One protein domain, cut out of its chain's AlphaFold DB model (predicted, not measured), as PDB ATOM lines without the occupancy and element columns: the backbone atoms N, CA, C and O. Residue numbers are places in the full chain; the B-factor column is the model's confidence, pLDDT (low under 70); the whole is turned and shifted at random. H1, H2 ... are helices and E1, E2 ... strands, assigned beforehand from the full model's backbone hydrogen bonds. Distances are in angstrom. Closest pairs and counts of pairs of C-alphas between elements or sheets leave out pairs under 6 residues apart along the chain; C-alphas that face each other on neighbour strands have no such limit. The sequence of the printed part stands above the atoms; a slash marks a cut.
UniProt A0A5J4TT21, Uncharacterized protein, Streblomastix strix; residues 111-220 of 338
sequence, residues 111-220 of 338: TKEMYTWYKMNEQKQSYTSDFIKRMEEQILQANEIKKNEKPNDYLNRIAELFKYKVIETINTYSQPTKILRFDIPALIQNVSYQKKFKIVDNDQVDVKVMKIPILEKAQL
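What this domain is: This is residues 111 to 220 of the 338 residues of an uncharacterized protein of Streblomastix strix (UniProt A0A5J4TT21). A long hairpin of two strands, E3 and E4, lies on one side of a long helix, H3, while two shorter helices, H1 and H2, cross H3 on its other side. The hairpin packs on H3 through E4, and a second, small hairpin, E1 and E2, follows the end of H3, with residues 178 to 183 sticking out. The printed part has 110 residues, with three named helices and four named strands in the order H1 H2 H3 E1 E2 E3 E4; each hairpin is an antiparallel sheet of two strands, and the class is mixed, helices and strands. The whole is only just loose, close to compact, with a radius of gyration of the C-alphas of 16.0 A and spans of 47 by 37 by 33 A.

Where its parts are: E3 is residues 192 to 202, 29.8 A from first to last C-alpha, and E4 is residues 204 to 214, 30.4 A, ending at C-alpha 214 at (-25.990, -24.624, 8.593). H3, residues 151 to 173, is 33.2 A long and begins at C-alpha 151 at (1.220, -16.696, -4.220). H1 is residues 111 to 122, 16.6 A, with C-alpha 111 at (-15.920, -22.317, 19.798). H2 is residues 130 to 142, 18.2 A. E1 is residues 177 to 179 and E2 is residues 182 to 184.

How they stand to each other: E3 and E4 form a hairpin, antiparallel, with 157 degrees between their directions; N 198 and O 208 are 2.8 A apart and N 212 and O 194 2.9 A, both within hydrogen-bond range. H3 and E4 have 5 pairs of C-alphas within 8 A, the closest being those of Ile 167 and Ile 212, 6.9 A apart. H3 and E3 are apart. H1 touches residues 166 to 173 of H3 alone, at a steep tilt of 56 degrees, opposite ways; the closest C-alphas are those of Met 114 and Val 166, 5.5 A apart. Residues 135 to 140 of H2 touch residues 158 to 162 of H3, at a steep tilt of 59 degrees, opposite ways; the closest C-alphas are those of Glu 136 and Phe 162, 6.7 A apart. H1 and H2 touch, about perpendicular at 89 degrees, with the C-alphas of Glu 113 and Phe 131 closest at 7.0 A. The helix packing is mostly crossed. In H1, H2 and H3 every O i to N i+4 pair is within hydrogen-bond range. E1 and E2 form the other antiparallel hairpin, at 147 degrees, with N 184 and O 177 2.8 A apart. E2 is apart from H3, and E1 is apart from E3 and E4.

The domain as a whole: The C-alphas farthest apart, those of Asn 148 and Arg 181, are 49.1 A apart, and those of Thr 111 and Leu 220 are 8.6 A apart. Residues 188 to 189 pair antiparallel with residues 219 to 220. The printed part has no cut and no long link. The mean pLDDT of the printed part is 88.9; residues 200 to 206 are under 70.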
ATOM      1  N   THR A 111     -14.689 -21.936  20.504       94.19
ATOM      2  CA  THR A 111     -15.920 -22.317  19.798       94.19
ATOM      3  C   THR A 111     -16.757 -21.092  19.437       94.19
ATOM      4  O   THR A 111     -17.221 -20.973  18.303       94.19
ATOM      5  N   LYS A 112     -16.933 -20.153  20.377       92.38
ATOM      6  CA  LYS A 112     -17.680 -18.910  20.147       92.38
ATOM      7  C   LYS A 112     -17.054 -18.066  19.041       92.38
ATOM      8  O   LYS A 112     -17.786 -17.542  18.200       92.38
ATOM      9  N   GLU A 113     -15.733 -17.915  19.035       93.06
ATOM     10  CA  GLU A 113     -15.023 -17.118  18.032       93.06
ATOM     11  C   GLU A 113     -15.178 -17.718  16.631       93.06
ATOM     12  O   GLU A 113     -15.580 -17.010  15.706       93.06
ATOM     13  N   MET A 114     -14.973 -19.031  16.486       94.69
ATOM     14  CA  MET A 114     -15.126 -19.722  15.200       94.69
ATOM     15  C   MET A 114     -16.577 -19.746  14.707       94.69
ATOM     16  O   MET A 114     -16.834 -19.480  13.533       94.69
ATOM     17  N   TYR A 115     -17.538 -19.992  15.603       94.25
ATOM     18  CA  TYR A 115     -18.967 -19.900  15.297       94.25
ATOM     19  C   TYR A 115     -19.345 -18.503  14.789       94.25
ATOM     20  O   TYR A 115     -20.063 -18.369  13.797       94.25
ATOM     21  N   THR A 116     -18.853 -17.452  15.456       92.12
ATOM     22  CA  THR A 116     -19.163 -16.063  15.089       92.12
ATOM     23  C   THR A 116     -18.560 -15.722  13.734       92.12
ATOM     24  O   THR A 116     -19.266 -15.198  12.875       92.12
ATOM     25  N   TRP A 117     -17.292 -16.076  13.511       94.25
ATOM     26  CA  TRP A 117     -16.636 -15.881  12.222       94.25
ATOM     27  C   TRP A 117     -17.396 -16.580  11.090       94.25
ATOM     28  O   TRP A 117     -17.661 -15.954  10.065       94.25
ATOM     29  N   TYR A 118     -17.808 -17.841  11.278       93.75
ATOM     30  CA  TYR A 118     -18.543 -18.588  10.253       93.75
ATOM     31  C   TYR A 118     -19.870 -17.907   9.917       93.75
ATOM     32  O   TYR A 118     -20.153 -17.638   8.751       93.75
ATOM     33  N   LYS A 119     -20.644 -17.538  10.945       90.69
ATOM     34  CA  LYS A 119     -21.945 -16.884  10.780       90.69
ATOM     35  C   LYS A 119     -21.840 -15.527  10.077       90.69
ATOM     36  O   LYS A 119     -22.670 -15.220   9.225       90.69
ATOM     37  N   MET A 120     -20.823 -14.728  10.402       90.56
ATOM     38  CA  MET A 120     -20.587 -13.438   9.742       90.56
ATOM     39  C   MET A 120     -20.179 -13.622   8.276       90.56
ATOM     40  O   MET A 120     -20.695 -12.926   7.404       90.56
ATOM     41  N   ASN A 121     -19.338 -14.616   7.975       89.81
ATOM     42  CA  ASN A 121     -18.954 -14.925   6.596       89.81
ATOM     43  C   ASN A 121     -20.126 -15.428   5.746       89.81
ATOM     44  O   ASN A 121     -20.238 -15.027   4.588       89.81
ATOM     45  N   GLU A 122     -21.034 -16.242   6.299       86.81
ATOM     46  CA  GLU A 122     -22.278 -16.623   5.604       86.81
ATOM     47  C   GLU A 122     -23.125 -15.393   5.234       86.81
ATOM     48  O   GLU A 122     -23.753 -15.354   4.177       86.81
ATOM     49  N   GLN A 123     -23.080 -14.352   6.069       87.75
ATOM     50  CA  GLN A 123     -23.743 -13.066   5.841       87.75
ATOM     51  C   GLN A 123     -22.917 -12.091   4.986       87.75
ATOM     52  O   GLN A 123     -23.334 -10.949   4.793       87.75
ATOM     53  N   LYS A 124     -21.761 -12.524   4.459       90.31
ATOM     54  CA  LYS A 124     -20.798 -11.695   3.710       90.31
ATOM     55  C   LYS A 124     -20.312 -10.468   4.497       90.31
ATOM     56  O   LYS A 124     -20.010  -9.431   3.911       90.31
ATOM     57  N   GLN A 125     -20.244 -10.585   5.821       89.50
ATOM     58  CA  GLN A 125     -19.719  -9.563   6.722       89.50
ATOM     59  C   GLN A 125     -18.323  -9.951   7.203       89.50
ATOM     60  O   GLN A 125     -18.051 -11.118   7.491       89.50
ATOM     61  N   SER A 126     -17.437  -8.963   7.316       87.62
ATOM     62  CA  SER A 126     -16.124  -9.181   7.910       87.62
ATOM     63  C   SER A 126     -16.243  -9.316   9.429       87.62
ATOM     64  O   SER A 126     -16.967  -8.576  10.094       87.62
ATOM     65  N   TYR A 127     -15.506 -10.270   9.988       89.00
ATOM     66  CA  TYR A 127     -15.353 -10.437  11.427       89.00
ATOM     67  C   TYR A 127     -13.874 -10.557  11.745       89.00
ATOM     68  O   TYR A 127     -13.186 -11.410  11.187       89.00
ATOM     69  N   THR A 128     -13.391  -9.708  12.646       87.19
ATOM     70  CA  THR A 128     -12.015  -9.767  13.128       87.19
ATOM     71  C   THR A 128     -12.013  -9.835  14.645       87.19
ATOM     72  O   THR A 128     -12.761  -9.135  15.324       87.19
ATOM     73  N   SER A 129     -11.160 -10.700  15.174       89.25
ATOM     74  CA  SER A 129     -10.840 -10.764  16.593       89.25
ATOM     75  C   SER A 129      -9.397 -11.209  16.749       89.25
ATOM     76  O   SER A 129      -8.828 -11.825  15.844       89.25
ATOM     77  N   ASP A 130      -8.793 -10.919  17.897       90.81
ATOM     78  CA  ASP A 130      -7.409 -11.328  18.143       90.81
ATOM     79  C   ASP A 130      -7.258 -12.852  18.146       90.81
ATOM     80  O   ASP A 130      -6.210 -13.370  17.774       90.81
ATOM     81  N   PHE A 131      -8.312 -13.585  18.518       90.94
ATOM     82  CA  PHE A 131      -8.327 -15.041  18.417       90.94
ATOM     83  C   PHE A 131      -8.247 -15.509  16.961       90.94
ATOM     84  O   PHE A 131      -7.413 -16.353  16.641       90.94
ATOM     85  N   ILE A 132      -9.081 -14.941  16.083       92.75
ATOM     86  CA  ILE A 132      -9.097 -15.291  14.659       92.75
ATOM     87  C   ILE A 132      -7.751 -14.950  14.011       92.75
ATOM     88  O   ILE A 132      -7.168 -15.814  13.364       92.75
ATOM     89  N   LYS A 133      -7.201 -13.757  14.279       93.12
ATOM     90  CA  LYS A 133      -5.886 -13.337  13.764       93.12
ATOM     91  C   LYS A 133      -4.767 -14.293  14.178       93.12
ATOM     92  O   LYS A 133      -4.043 -14.796  13.328       93.12
ATOM     93  N   ARG A 134      -4.665 -14.611  15.476       93.50
ATOM     94  CA  ARG A 134      -3.657 -15.565  15.974       93.50
ATOM     95  C   ARG A 134      -3.809 -16.943  15.340       93.50
ATOM     96  O   ARG A 134      -2.822 -17.630  15.108       93.50
ATOM     97  N   MET A 135      -5.038 -17.368  15.069       91.62
ATOM     98  CA  MET A 135      -5.288 -18.651  14.424       91.62
ATOM     99  C   MET A 135      -4.869 -18.659  12.953       91.62
ATOM    100  O   MET A 135      -4.282 -19.643  12.504       91.62
ATOM    101  N   GLU A 136      -5.147 -17.586  12.217       91.00
ATOM    102  CA  GLU A 136      -4.664 -17.401  10.844       91.00
ATOM    103  C   GLU A 136      -3.128 -17.417  10.807       91.00
ATOM    104  O   GLU A 136      -2.541 -18.157  10.019       91.00
ATOM    105  N   GLU A 137      -2.473 -16.698  11.725       92.06
ATOM    106  CA  GLU A 137      -1.012 -16.691  11.884       92.06
ATOM    107  C   GLU A 137      -0.445 -18.084  12.186       92.06
ATOM    108  O   GLU A 137       0.537 -18.491  11.569       92.06
ATOM    109  N   GLN A 138      -1.072 -18.852  13.082       92.56
ATOM    110  CA  GLN A 138      -0.655 -20.228  13.378       92.56
ATOM    111  C   GLN A 138      -0.745 -21.138  12.149       92.56
ATOM    112  O   GLN A 138       0.142 -21.963  11.927       92.56
ATOM    113  N   ILE A 139      -1.803 -21.007  11.342       91.81
ATOM    114  CA  ILE A 139      -1.941 -21.793  10.110       91.81
ATOM    115  C   ILE A 139      -0.871 -21.379   9.101       91.81
ATOM    116  O   ILE A 139      -0.266 -22.261   8.496       91.81
ATOM    117  N   LEU A 140      -0.600 -20.081   8.954       90.19
ATOM    118  CA  LEU A 140       0.471 -19.572   8.094       90.19
ATOM    119  C   LEU A 140       1.843 -20.112   8.517       90.19
ATOM    120  O   LEU A 140       2.587 -20.611   7.680       90.19
ATOM    121  N   GLN A 141       2.164 -20.071   9.812       89.44
ATOM    122  CA  GLN A 141       3.437 -20.569  10.342       89.44
ATOM    123  C   GLN A 141       3.601 -22.081  10.159       89.44
ATOM    124  O   GLN A 141       4.698 -22.553   9.879       89.44
ATOM    125  N   ALA A 142       2.517 -22.849  10.295       91.25
ATOM    126  CA  ALA A 142       2.546 -24.303  10.142       91.25
ATOM    127  C   ALA A 142       2.568 -24.777   8.676       91.25
ATOM    128  O   ALA A 142       2.690 -25.977   8.427       91.25
ATOM    129  N   ASN A 143       2.396 -23.879   7.701       89.50
ATOM    130  CA  ASN A 143       2.221 -24.235   6.295       89.50
ATOM    131  C   ASN A 143       3.108 -23.376   5.393       89.50
ATOM    132  O   ASN A 143       2.684 -22.331   4.914       89.50
ATOM    133  N   GLU A 144       4.304 -23.863   5.075       87.44
ATOM    134  CA  GLU A 144       5.206 -23.177   4.147       87.44
ATOM    135  C   GLU A 144       4.664 -23.144   2.703       87.44
ATOM    136  O   GLU A 144       3.849 -23.983   2.282       87.44
ATOM    137  N   ILE A 145       5.139 -22.163   1.925       87.56
ATOM    138  CA  ILE A 145       4.944 -22.121   0.470       87.56
ATOM    139  C   ILE A 145       5.675 -23.305  -0.164       87.56
ATOM    140  O   ILE A 145       6.861 -23.531   0.075       87.56
ATOM    141  N   LYS A 146       4.979 -24.056  -1.022       86.69
ATOM    142  CA  LYS A 146       5.601 -25.151  -1.779       86.69
ATOM    143  C   LYS A 146       6.430 -24.591  -2.943       86.69
ATOM    144  O   LYS A 146       6.047 -23.595  -3.547       86.69
ATOM    145  N   LYS A 147       7.515 -25.283  -3.328       76.12
ATOM    146  CA  LYS A 147       8.500 -24.850  -4.353       76.12
ATOM    147  C   LYS A 147       7.919 -24.330  -5.685       76.12
ATOM    148  O   LYS A 147       8.580 -23.523  -6.323       76.12
ATOM    149  N   ASN A 148       6.717 -24.759  -6.088       84.12
ATOM    150  CA  ASN A 148       6.069 -24.383  -7.355       84.12
ATOM    151  C   ASN A 148       4.656 -23.784  -7.171       84.12
ATOM    152  O   ASN A 148       3.872 -23.737  -8.117       84.12
ATOM    153  N   GLU A 149       4.291 -23.377  -5.956       87.31
ATOM    154  CA  GLU A 149       2.967 -22.827  -5.653       87.31
ATOM    155  C   GLU A 149       2.950 -21.313  -5.893       87.31
ATOM    156  O   GLU A 149       3.789 -20.578  -5.367       87.31
ATOM    157  N   LYS A 150       2.000 -20.826  -6.700       90.38
ATOM    158  CA  LYS A 150       1.858 -19.383  -6.927       90.38
ATOM    159  C   LYS A 150       1.347 -18.701  -5.650       90.38
ATOM    160  O   LYS A 150       0.556 -19.306  -4.927       90.38
ATOM    161  N   PRO A 151       1.679 -17.418  -5.410       86.62
ATOM    162  CA  PRO A 151       1.220 -16.696  -4.220       86.62
ATOM    163  C   PRO A 151      -0.302 -16.732  -4.009       86.62
ATOM    164  O   PRO A 151      -0.762 -16.947  -2.893       86.62
ATOM    165  N   ASN A 152      -1.096 -16.591  -5.075       88.38
ATOM    166  CA  ASN A 152      -2.559 -16.665  -4.977       88.38
ATOM    167  C   ASN A 152      -3.058 -18.075  -4.630       88.38
ATOM    168  O   ASN A 152      -4.008 -18.210  -3.864       88.38
ATOM    169  N   ASP A 153      -2.416 -19.117  -5.160       88.31
ATOM    170  CA  ASP A 153      -2.774 -20.508  -4.865       88.31
ATOM    171  C   ASP A 153      -2.444 -20.847  -3.405       88.31
ATOM    172  O   ASP A 153      -3.259 -21.460  -2.714       88.31
ATOM    173  N   TYR A 154      -1.312 -20.342  -2.907       88.06
ATOM    174  CA  TYR A 154      -0.943 -20.410  -1.497       88.06
ATOM    175  C   TYR A 154      -1.987 -19.736  -0.601       88.06
ATOM    176  O   TYR A 154      -2.502 -20.362   0.326       88.06
ATOM    177  N   LEU A 155      -2.359 -18.485  -0.895       88.06
ATOM    178  CA  LEU A 155      -3.363 -17.750  -0.117       88.06
ATOM    179  C   LEU A 155      -4.721 -18.466  -0.113       88.06
ATOM    180  O   LEU A 155      -5.339 -18.605   0.944       88.06
ATOM    181  N   ASN A 156      -5.153 -18.988  -1.263       89.19
ATOM    182  CA  ASN A 156      -6.378 -19.780  -1.370       89.19
ATOM    183  C   ASN A 156      -6.302 -21.067  -0.539       89.19
ATOM    184  O   ASN A 156      -7.262 -21.415   0.152       89.19
ATOM    185  N   ARG A 157      -5.160 -21.765  -0.555       90.81
ATOM    186  CA  ARG A 157      -4.945 -22.965   0.260       90.81
ATOM    187  C   ARG A 157      -5.018 -22.654   1.753       90.81
ATOM    188  O   ARG A 157      -5.683 -23.387   2.482       90.81
ATOM    189  N   ILE A 158      -4.368 -21.587   2.212       91.94
ATOM    190  CA  ILE A 158      -4.409 -21.165   3.620       91.94
ATOM    191  C   ILE A 158      -5.839 -20.803   4.040       91.94
ATOM    192  O   ILE A 158      -6.295 -21.252   5.093       91.94
ATOM    193  N   ALA A 159      -6.574 -20.069   3.201       90.12
ATOM    194  CA  ALA A 159      -7.968 -19.722   3.463       90.12
ATOM    195  C   ALA A 159      -8.869 -20.967   3.579       90.12
ATOM    196  O   ALA A 159      -9.700 -21.057   4.484       90.12
ATOM    197  N   GLU A 160      -8.679 -21.964   2.710       90.50
ATOM    198  CA  GLU A 160      -9.417 -23.231   2.778       90.50
ATOM    199  C   GLU A 160      -9.048 -24.062   4.018       90.50
ATOM    200  O   GLU A 160      -9.936 -24.646   4.638       90.50
ATOM    201  N   LEU A 161      -7.774 -24.081   4.431       92.06
ATOM    202  CA  LEU A 161      -7.346 -24.731   5.677       92.06
ATOM    203  C   LEU A 161      -7.988 -24.077   6.904       92.06
ATOM    204  O   LEU A 161      -8.500 -24.774   7.782       92.06
ATOM    205  N   PHE A 162      -8.009 -22.743   6.946       93.62
ATOM    206  CA  PHE A 162      -8.674 -22.000   8.011       93.62
ATOM    207  C   PHE A 162     -10.172 -22.321   8.059       93.62
ATOM    208  O   PHE A 162     -10.703 -22.708   9.102       93.62
ATOM    209  N   LYS A 163     -10.853 -22.258   6.910       92.44
ATOM    210  CA  LYS A 163     -12.277 -22.589   6.798       92.44
ATOM    211  C   LYS A 163     -12.576 -24.028   7.221       92.44
ATOM    212  O   LYS A 163     -13.581 -24.269   7.889       92.44
ATOM    213  N   TYR A 164     -11.714 -24.976   6.859       91.12
ATOM    214  CA  TYR A 164     -11.840 -26.368   7.283       91.12
ATOM    215  C   TYR A 164     -11.752 -26.496   8.808       91.12
ATOM    216  O   TYR A 164     -12.639 -27.099   9.408       91.12
ATOM    217  N   LYS A 165     -10.760 -25.857   9.440       93.69
ATOM    218  CA  LYS A 165     -10.592 -25.851  10.904       93.69
ATOM    219  C   LYS A 165     -11.810 -25.262  11.626       93.69
ATOM    220  O   LYS A 165     -12.245 -25.795  12.648       93.69
ATOM    221  N   VAL A 166     -12.402 -24.204  11.071       95.06
ATOM    222  CA  VAL A 166     -13.652 -23.616  11.580       95.06
ATOM    223  C   VAL A 166     -14.811 -24.611  11.503       95.06
ATOM    224  O   VAL A 166     -15.503 -24.825  12.498       95.06
ATOM    225  N   ILE A 167     -15.020 -25.241  10.344       94.31
ATOM    226  CA  ILE A 167     -16.092 -26.228  10.146       94.31
ATOM    227  C   ILE A 167     -15.907 -27.430  11.075       94.31
ATOM    228  O   ILE A 167     -16.871 -27.889  11.685       94.31
ATOM    229  N   GLU A 168     -14.683 -27.931  11.205       94.25
ATOM    230  CA  GLU A 168     -14.340 -29.042  12.091       94.25
ATOM    231  C   GLU A 168     -14.637 -28.709  13.556       94.25
ATOM    232  O   GLU A 168     -15.280 -29.501  14.249       94.25
ATOM    233  N   THR A 169     -14.267 -27.508  14.000       95.38
ATOM    234  CA  THR A 169     -14.555 -27.015  15.355       95.38
ATOM    235  C   THR A 169     -16.056 -26.926  15.596       95.38
ATOM    236  O   THR A 169     -16.553 -27.427  16.604       95.38
ATOM    237  N   ILE A 170     -16.804 -26.351  14.649       96.25
ATOM    238  CA  ILE A 170     -18.263 -26.278  14.744       96.25
ATOM    239  C   ILE A 170     -18.848 -27.685  14.833       96.25
ATOM    240  O   ILE A 170     -19.617 -27.959  15.747       96.25
ATOM    241  N   ASN A 171     -18.471 -28.591  13.932       95.19
ATOM    242  CA  ASN A 171     -18.979 -29.962  13.903       95.19
ATOM    243  C   ASN A 171     -18.698 -30.708  15.213       95.19
ATOM    244  O   ASN A 171     -19.594 -31.371  15.734       95.19
ATOM    245  N   THR A 172     -17.486 -30.560  15.750       96.25
ATOM    246  CA  THR A 172     -17.054 -31.174  17.013       96.25
ATOM    247  C   THR A 172     -17.912 -30.686  18.174       96.25
ATOM    248  O   THR A 172     -18.557 -31.482  18.850       96.25
ATOM    249  N   TYR A 173     -18.016 -29.369  18.348       97.00
ATOM    250  CA  TYR A 173     -18.709 -28.772  19.494       97.00
ATOM    251  C   TYR A 173     -20.215 -28.572  19.289       97.00
ATOM    252  O   TYR A 173     -20.905 -28.019  20.148       97.00
ATOM    253  N   SER A 174     -20.749 -29.065  18.172       96.75
ATOM    254  CA  SER A 174     -22.187 -29.292  17.993       96.75
ATOM    255  C   SER A 174     -22.656 -30.607  18.619       96.75
ATOM    256  O   SER A 174     -23.850 -30.904  18.610       96.75
ATOM    257  N   GLN A 175     -21.728 -31.421  19.125       95.50
ATOM    258  CA  GLN A 175     -22.011 -32.640  19.873       95.50
ATOM    259  C   GLN A 175     -21.665 -32.440  21.357       95.50
ATOM    260  O   GLN A 175     -20.847 -31.573  21.685       95.50
ATOM    261  N   PRO A 176     -22.278 -33.217  22.271       96.31
ATOM    262  CA  PRO A 176     -21.859 -33.241  23.665       96.31
ATOM    263  C   PRO A 176     -20.367 -33.559  23.788       96.31
ATOM    264  O   PRO A 176     -19.837 -34.397  23.061       96.31
ATOM    265  N   THR A 177     -19.698 -32.874  24.707       94.44
ATOM    266  CA  THR A 177     -18.259 -33.013  24.964       94.44
ATOM    267  C   THR A 177     -18.055 -33.424  26.413       94.44
ATOM    268  O   THR A 177     -18.849 -33.065  27.276       94.44
ATOM    269  N   LYS A 178     -16.987 -34.160  26.704       95.19
ATOM    270  CA  LYS A 178     -16.643 -34.541  28.070       95.19
ATOM    271  C   LYS A 178     -15.387 -33.807  28.517       95.19
ATOM    272  O   LYS A 178     -14.379 -33.876  27.824       95.19
ATOM    273  N   ILE A 179     -15.450 -33.145  29.670       94.81
ATOM    274  CA  ILE A 179     -14.279 -32.571  30.350       94.81
ATOM    275  C   ILE A 179     -14.250 -33.150  31.760       94.81
ATOM    276  O   ILE A 179     -15.223 -33.030  32.508       94.81
ATOM    277  N   LEU A 180     -13.145 -33.797  32.134       93.31
ATOM    278  CA  LEU A 180     -13.055 -34.610  33.354       93.31
ATOM    279  C   LEU A 180     -14.220 -35.619  33.437       93.31
ATOM    280  O   LEU A 180     -14.406 -36.455  32.550       93.31
ATOM    281  N   ARG A 181     -15.023 -35.545  34.506       94.94
ATOM    282  CA  ARG A 181     -16.232 -36.358  34.697       94.94
ATOM    283  C   ARG A 181     -17.517 -35.683  34.214       94.94
ATOM    284  O   ARG A 181     -18.581 -36.263  34.391       94.94
ATOM    285  N   PHE A 182     -17.443 -34.467  33.677       95.56
ATOM    286  CA  PHE A 182     -18.616 -33.667  33.341       95.56
ATOM    287  C   PHE A 182     -19.004 -33.854  31.878       95.56
ATOM    288  O   PHE A 182     -18.205 -33.588  30.978       95.56
ATOM    289  N   ASP A 183     -20.250 -34.262  31.660       95.25
ATOM    290  CA  ASP A 183     -20.865 -34.290  30.339       95.25
ATOM    291  C   ASP A 183     -21.420 -32.900  30.024       95.25
ATOM    292  O   ASP A 183     -22.392 -32.425  30.617       95.25
ATOM    293  N   ILE A 184     -20.757 -32.218  29.100       95.88
ATOM    294  CA  ILE A 184     -21.103 -30.875  28.661       95.88
ATOM    295  C   ILE A 184     -22.032 -31.001  27.451       95.88
ATOM    296  O   ILE A 184     -21.677 -31.663  26.471       95.88
ATOM    297  N   PRO A 185     -23.209 -30.351  27.469       96.38
ATOM    298  CA  PRO A 185     -24.080 -30.286  26.302       96.38
ATOM    299  C   PRO A 185     -23.370 -29.683  25.085       96.38
ATOM    300  O   PRO A 185     -22.393 -28.954  25.225       96.38
ATOM    301  N   ALA A 186     -23.905 -29.912  23.885       97.00
ATOM    302  CA  ALA A 186     -23.398 -29.262  22.679       97.00
ATOM    303  C   ALA A 186     -23.255 -27.741  22.888       97.00
ATOM    304  O   ALA A 186     -24.219 -27.057  23.244       97.00
ATOM    305  N   LEU A 187     -22.047 -27.216  22.666       96.69
ATOM    306  CA  LEU A 187     -21.748 -25.791  22.818       96.69
ATOM    307  C   LEU A 187     -22.384 -24.964  21.701       96.69
ATOM    308  O   LEU A 187     -22.658 -23.781  21.897       96.69
ATOM    309  N   ILE A 188     -22.637 -25.589  20.551       96.06
ATOM    310  CA  ILE A 188     -23.429 -25.039  19.455       96.06
ATOM    311  C   ILE A 188     -24.669 -25.916  19.288       96.06
ATOM    312  O   ILE A 188     -24.608 -27.050  18.824       96.06
ATOM    313  N   GLN A 189     -25.815 -25.389  19.689       93.19
ATOM    314  CA  GLN A 189     -27.088 -26.098  19.665       93.19
ATOM    315  C   GLN A 189     -27.833 -25.823  18.362       93.19
ATOM    316  O   GLN A 189     -27.636 -24.777  17.744       93.19
ATOM    317  N   ASN A 190     -28.742 -26.728  17.990       93.94
ATOM    318  CA  ASN A 190     -29.650 -26.586  16.842       93.94
ATOM    319  C   ASN A 190     -28.937 -26.414  15.485       93.94
ATOM    320  O   ASN A 190     -29.448 -25.741  14.588       93.94
ATOM    321  N   VAL A 191     -27.757 -27.020  15.331       94.69
ATOM    322  CA  VAL A 191     -27.024 -27.040  14.059       94.69
ATOM    323  C   VAL A 191     -27.681 -28.029  13.103       94.69
ATOM    324  O   VAL A 191     -27.924 -29.183  13.447       94.69
ATOM    325  N   SER A 192     -27.964 -27.569  11.887       94.19
ATOM    326  CA  SER A 192     -28.365 -28.433  10.773       94.19
ATOM    327  C   SER A 192     -27.161 -28.718   9.882       94.19
ATOM    328  O   SER A 192     -26.178 -27.981   9.918       94.19
ATOM    329  N   TYR A 193     -27.216 -29.771   9.067       93.44
ATOM    330  CA  TYR A 193     -26.087 -30.153   8.219       93.44
ATOM    331  C   TYR A 193     -26.504 -30.416   6.783       93.44
ATOM    332  O   TYR A 193     -27.479 -31.121   6.527       93.44
ATOM    333  N   GLN A 194     -25.680 -29.939   5.854       92.12
ATOM    334  CA  GLN A 194     -25.685 -30.380   4.468       92.12
ATOM    335  C   GLN A 194     -24.525 -31.348   4.232       92.12
ATOM    336  O   GLN A 194     -23.413 -31.152   4.728       92.12
ATOM    337  N   LYS A 195     -24.771 -32.396   3.444       87.38
ATOM    338  CA  LYS A 195     -23.712 -33.281   2.951       87.38
ATOM    339  C   LYS A 195     -23.197 -32.745   1.621       87.38
ATOM    340  O   LYS A 195     -23.986 -32.504   0.710       87.38
ATOM    341  N   LYS A 196     -21.879 -32.590   1.503       84.12
ATOM    342  CA  LYS A 196     -21.208 -32.260   0.244       84.12
ATOM    343  C   LYS A 196     -20.150 -33.309  -0.055       84.12
ATOM    344  O   LYS A 196     -19.333 -33.625   0.805       84.12
ATOM    345  N   PHE A 197     -20.159 -33.834  -1.271       79.00
ATOM    346  CA  PHE A 197     -19.131 -34.760  -1.732       79.00
ATOM    347  C   PHE A 197     -17.898 -33.965  -2.160       79.00
ATOM    348  O   PHE A 197     -18.009 -32.991  -2.908       79.00
ATOM    349  N   LYS A 198     -16.730 -34.361  -1.658       75.19
ATOM    350  CA  LYS A 198     -15.432 -33.860  -2.094       75.19
ATOM    351  C   LYS A 198     -14.637 -35.040  -2.630       75.19
ATOM    352  O   LYS A 198     -14.381 -35.992  -1.897       75.19
ATOM    353  N   ILE A 199     -14.270 -34.961  -3.900       72.25
ATOM    354  CA  ILE A 199     -13.338 -35.902  -4.513       72.25
ATOM    355  C   ILE A 199     -11.945 -35.524  -4.011       72.25
ATOM    356  O   ILE A 199     -11.554 -34.355  -4.099       72.25
ATOM    357  N   VAL A 200     -11.240 -36.480  -3.415       69.88
ATOM    358  CA  VAL A 200      -9.849 -36.326  -2.993       69.88
ATOM    359  C   VAL A 200      -9.015 -37.235  -3.875       69.88
ATOM    360  O   VAL A 200      -9.242 -38.441  -3.905       69.88
ATOM    361  N   ASP A 201      -8.082 -36.638  -4.606       58.56
ATOM    362  CA  ASP A 201      -7.217 -37.347  -5.542       58.56
ATOM    363  C   ASP A 201      -5.850 -37.548  -4.879       58.56
ATOM    364  O   ASP A 201      -4.985 -36.675  -4.921       58.56
ATOM    365  N   ASN A 202      -5.718 -38.661  -4.151       54.34
ATOM    366  CA  ASN A 202      -4.484 -39.100  -3.495       54.34
ATOM    367  C   ASN A 202      -4.176 -40.530  -3.976       54.34
ATOM    368  O   ASN A 202      -4.394 -41.489  -3.236       54.34
ATOM    369  N   ASP A 203      -3.748 -40.669  -5.232       60.81
ATOM    370  CA  ASP A 203      -3.376 -41.919  -5.930       60.81
ATOM    371  C   ASP A 203      -4.509 -42.952  -6.159       60.81
ATOM    372  O   ASP A 203      -4.447 -43.744  -7.100       60.81
ATOM    373  N   GLN A 204      -5.585 -42.915  -5.366       62.91
ATOM    374  CA  GLN A 204      -6.890 -43.525  -5.637       62.91
ATOM    375  C   GLN A 204      -7.981 -42.457  -5.477       62.91
ATOM    376  O   GLN A 204      -7.928 -41.645  -4.551       62.91
ATOM    377  N   VAL A 205      -8.981 -42.461  -6.366       66.94
ATOM    378  CA  VAL A 205     -10.126 -41.542  -6.287       66.94
ATOM    379  C   VAL A 205     -10.981 -41.925  -5.078       66.94
ATOM    380  O   VAL A 205     -11.745 -42.888  -5.139       66.94
ATOM    381  N   ASP A 206     -10.865 -41.164  -3.990       68.38
ATOM    382  CA  ASP A 206     -11.677 -41.342  -2.783       68.38
ATOM    383  C   ASP A 206     -12.735 -40.232  -2.679       68.38
ATOM    384  O   ASP A 206     -12.476 -39.046  -2.920       68.38
ATOM    385  N   VAL A 207     -13.963 -40.610  -2.323       70.94
ATOM    386  CA  VAL A 207     -15.088 -39.681  -2.178       70.94
ATOM    387  C   VAL A 207     -15.312 -39.421  -0.695       70.94
ATOM    388  O   VAL A 207     -15.982 -40.182   0.002       70.94
ATOM    389  N   LYS A 208     -14.819 -38.280  -0.204       79.12
ATOM    390  CA  LYS A 208     -15.084 -37.846   1.170       79.12
ATOM    391  C   LYS A 208     -16.407 -37.098   1.255       79.12
ATOM    392  O   LYS A 208     -16.631 -36.092   0.579       79.12
ATOM    393  N   VAL A 209     -17.283 -37.556   2.145       77.38
ATOM    394  CA  VAL A 209     -18.502 -36.829   2.509       77.38
ATOM    395  C   VAL A 209     -18.151 -35.791   3.569       77.38
ATOM    396  O   VAL A 209     -17.881 -36.129   4.718       77.38
ATOM    397  N   MET A 210     -18.184 -34.514   3.198       81.69
ATOM    398  CA  MET A 210     -18.025 -33.410   4.140       81.69
ATOM    399  C   MET A 210     -19.384 -32.999   4.714       81.69
ATOM    400  O   MET A 210     -20.351 -32.797   3.972       81.69
ATOM    401  N   LYS A 211     -19.448 -32.848   6.041       87.31
ATOM    402  CA  LYS A 211     -20.586 -32.239   6.741       87.31
ATOM    403  C   LYS A 211     -20.369 -30.733   6.821       87.31
ATOM    404  O   LYS A 211     -19.442 -30.282   7.490       87.31
ATOM    405  N   ILE A 212     -21.221 -29.977   6.140       91.12
ATOM    406  CA  ILE A 212     -21.213 -28.514   6.166       91.12
ATOM    407  C   ILE A 212     -22.293 -28.054   7.152       91.12
ATOM    408  O   ILE A 212     -23.460 -28.410   6.953       91.12
ATOM    409  N   PRO A 213     -21.934 -27.314   8.213       93.50
ATOM    410  CA  PRO A 213     -22.899 -26.812   9.176       93.50
ATOM    411  C   PRO A 213     -23.731 -25.674   8.576       93.50
ATOM    412  O   PRO A 213     -23.212 -24.803   7.881       93.50
ATOM    413  N   ILE A 214     -25.024 -25.682   8.886       92.81
ATOM    414  CA  ILE A 214     -25.990 -24.624   8.593       92.81
ATOM    415  C   ILE A 214     -26.406 -24.017   9.933       92.81
ATOM    416  O   ILE A 214     -26.980 -24.708  10.783       92.81
ATOM    417  N   LEU A 215     -26.117 -22.727  10.123       90.25
ATOM    418  CA  LEU A 215     -26.242 -22.048  11.421       90.25
ATOM    419  C   LEU A 215     -27.473 -21.136  11.556       90.25
ATOM    420  O   LEU A 215     -27.544 -20.331  12.487       90.25
ATOM    421  N   GLU A 216     -28.461 -21.264  10.665       88.44
ATOM    422  CA  GLU A 216     -29.652 -20.399  10.631       88.44
ATOM    423  C   GLU A 216     -30.408 -20.384  11.972       88.44
ATOM    424  O   GLU A 216     -30.693 -19.319  12.520       88.44
ATOM    425  N   LYS A 217     -30.657 -21.569  12.543       88.81
ATOM    426  CA  LYS A 217     -31.318 -21.751  13.850       88.81
ATOM    427  C   LYS A 217     -30.340 -22.044  14.987       88.81
ATOM    428  O   LYS A 217     -30.767 -22.277  16.118       88.81
ATOM    429  N   ALA A 218     -29.041 -22.055  14.689       91.38
ATOM    430  CA  ALA A 218     -28.033 -22.432  15.658       91.38
ATOM    431  C   ALA A 218     -27.824 -21.339  16.710       91.38
ATOM    432  O   ALA A 218     -27.931 -20.138  16.435       91.38
ATOM    433  N   GLN A 219     -27.489 -21.765  17.924       90.88
ATOM    434  CA  GLN A 219     -27.163 -20.860  19.016       90.88
ATOM    435  C   GLN A 219     -26.049 -21.418  19.893       90.88
ATOM    436  O   GLN A 219     -25.975 -22.614  20.149       90.88
ATOM    437  N   LEU A 220     -25.206 -20.523  20.401       91.81
ATOM    438  CA  LEU A 220     -24.222 -20.874  21.422       91.81
ATOM    439  C   LEU A 220     -24.911 -21.205  22.755       91.81
ATOM    440  O   LEU A 220     -25.866 -20.512  23.127       91.81
TER     441      LEU A 220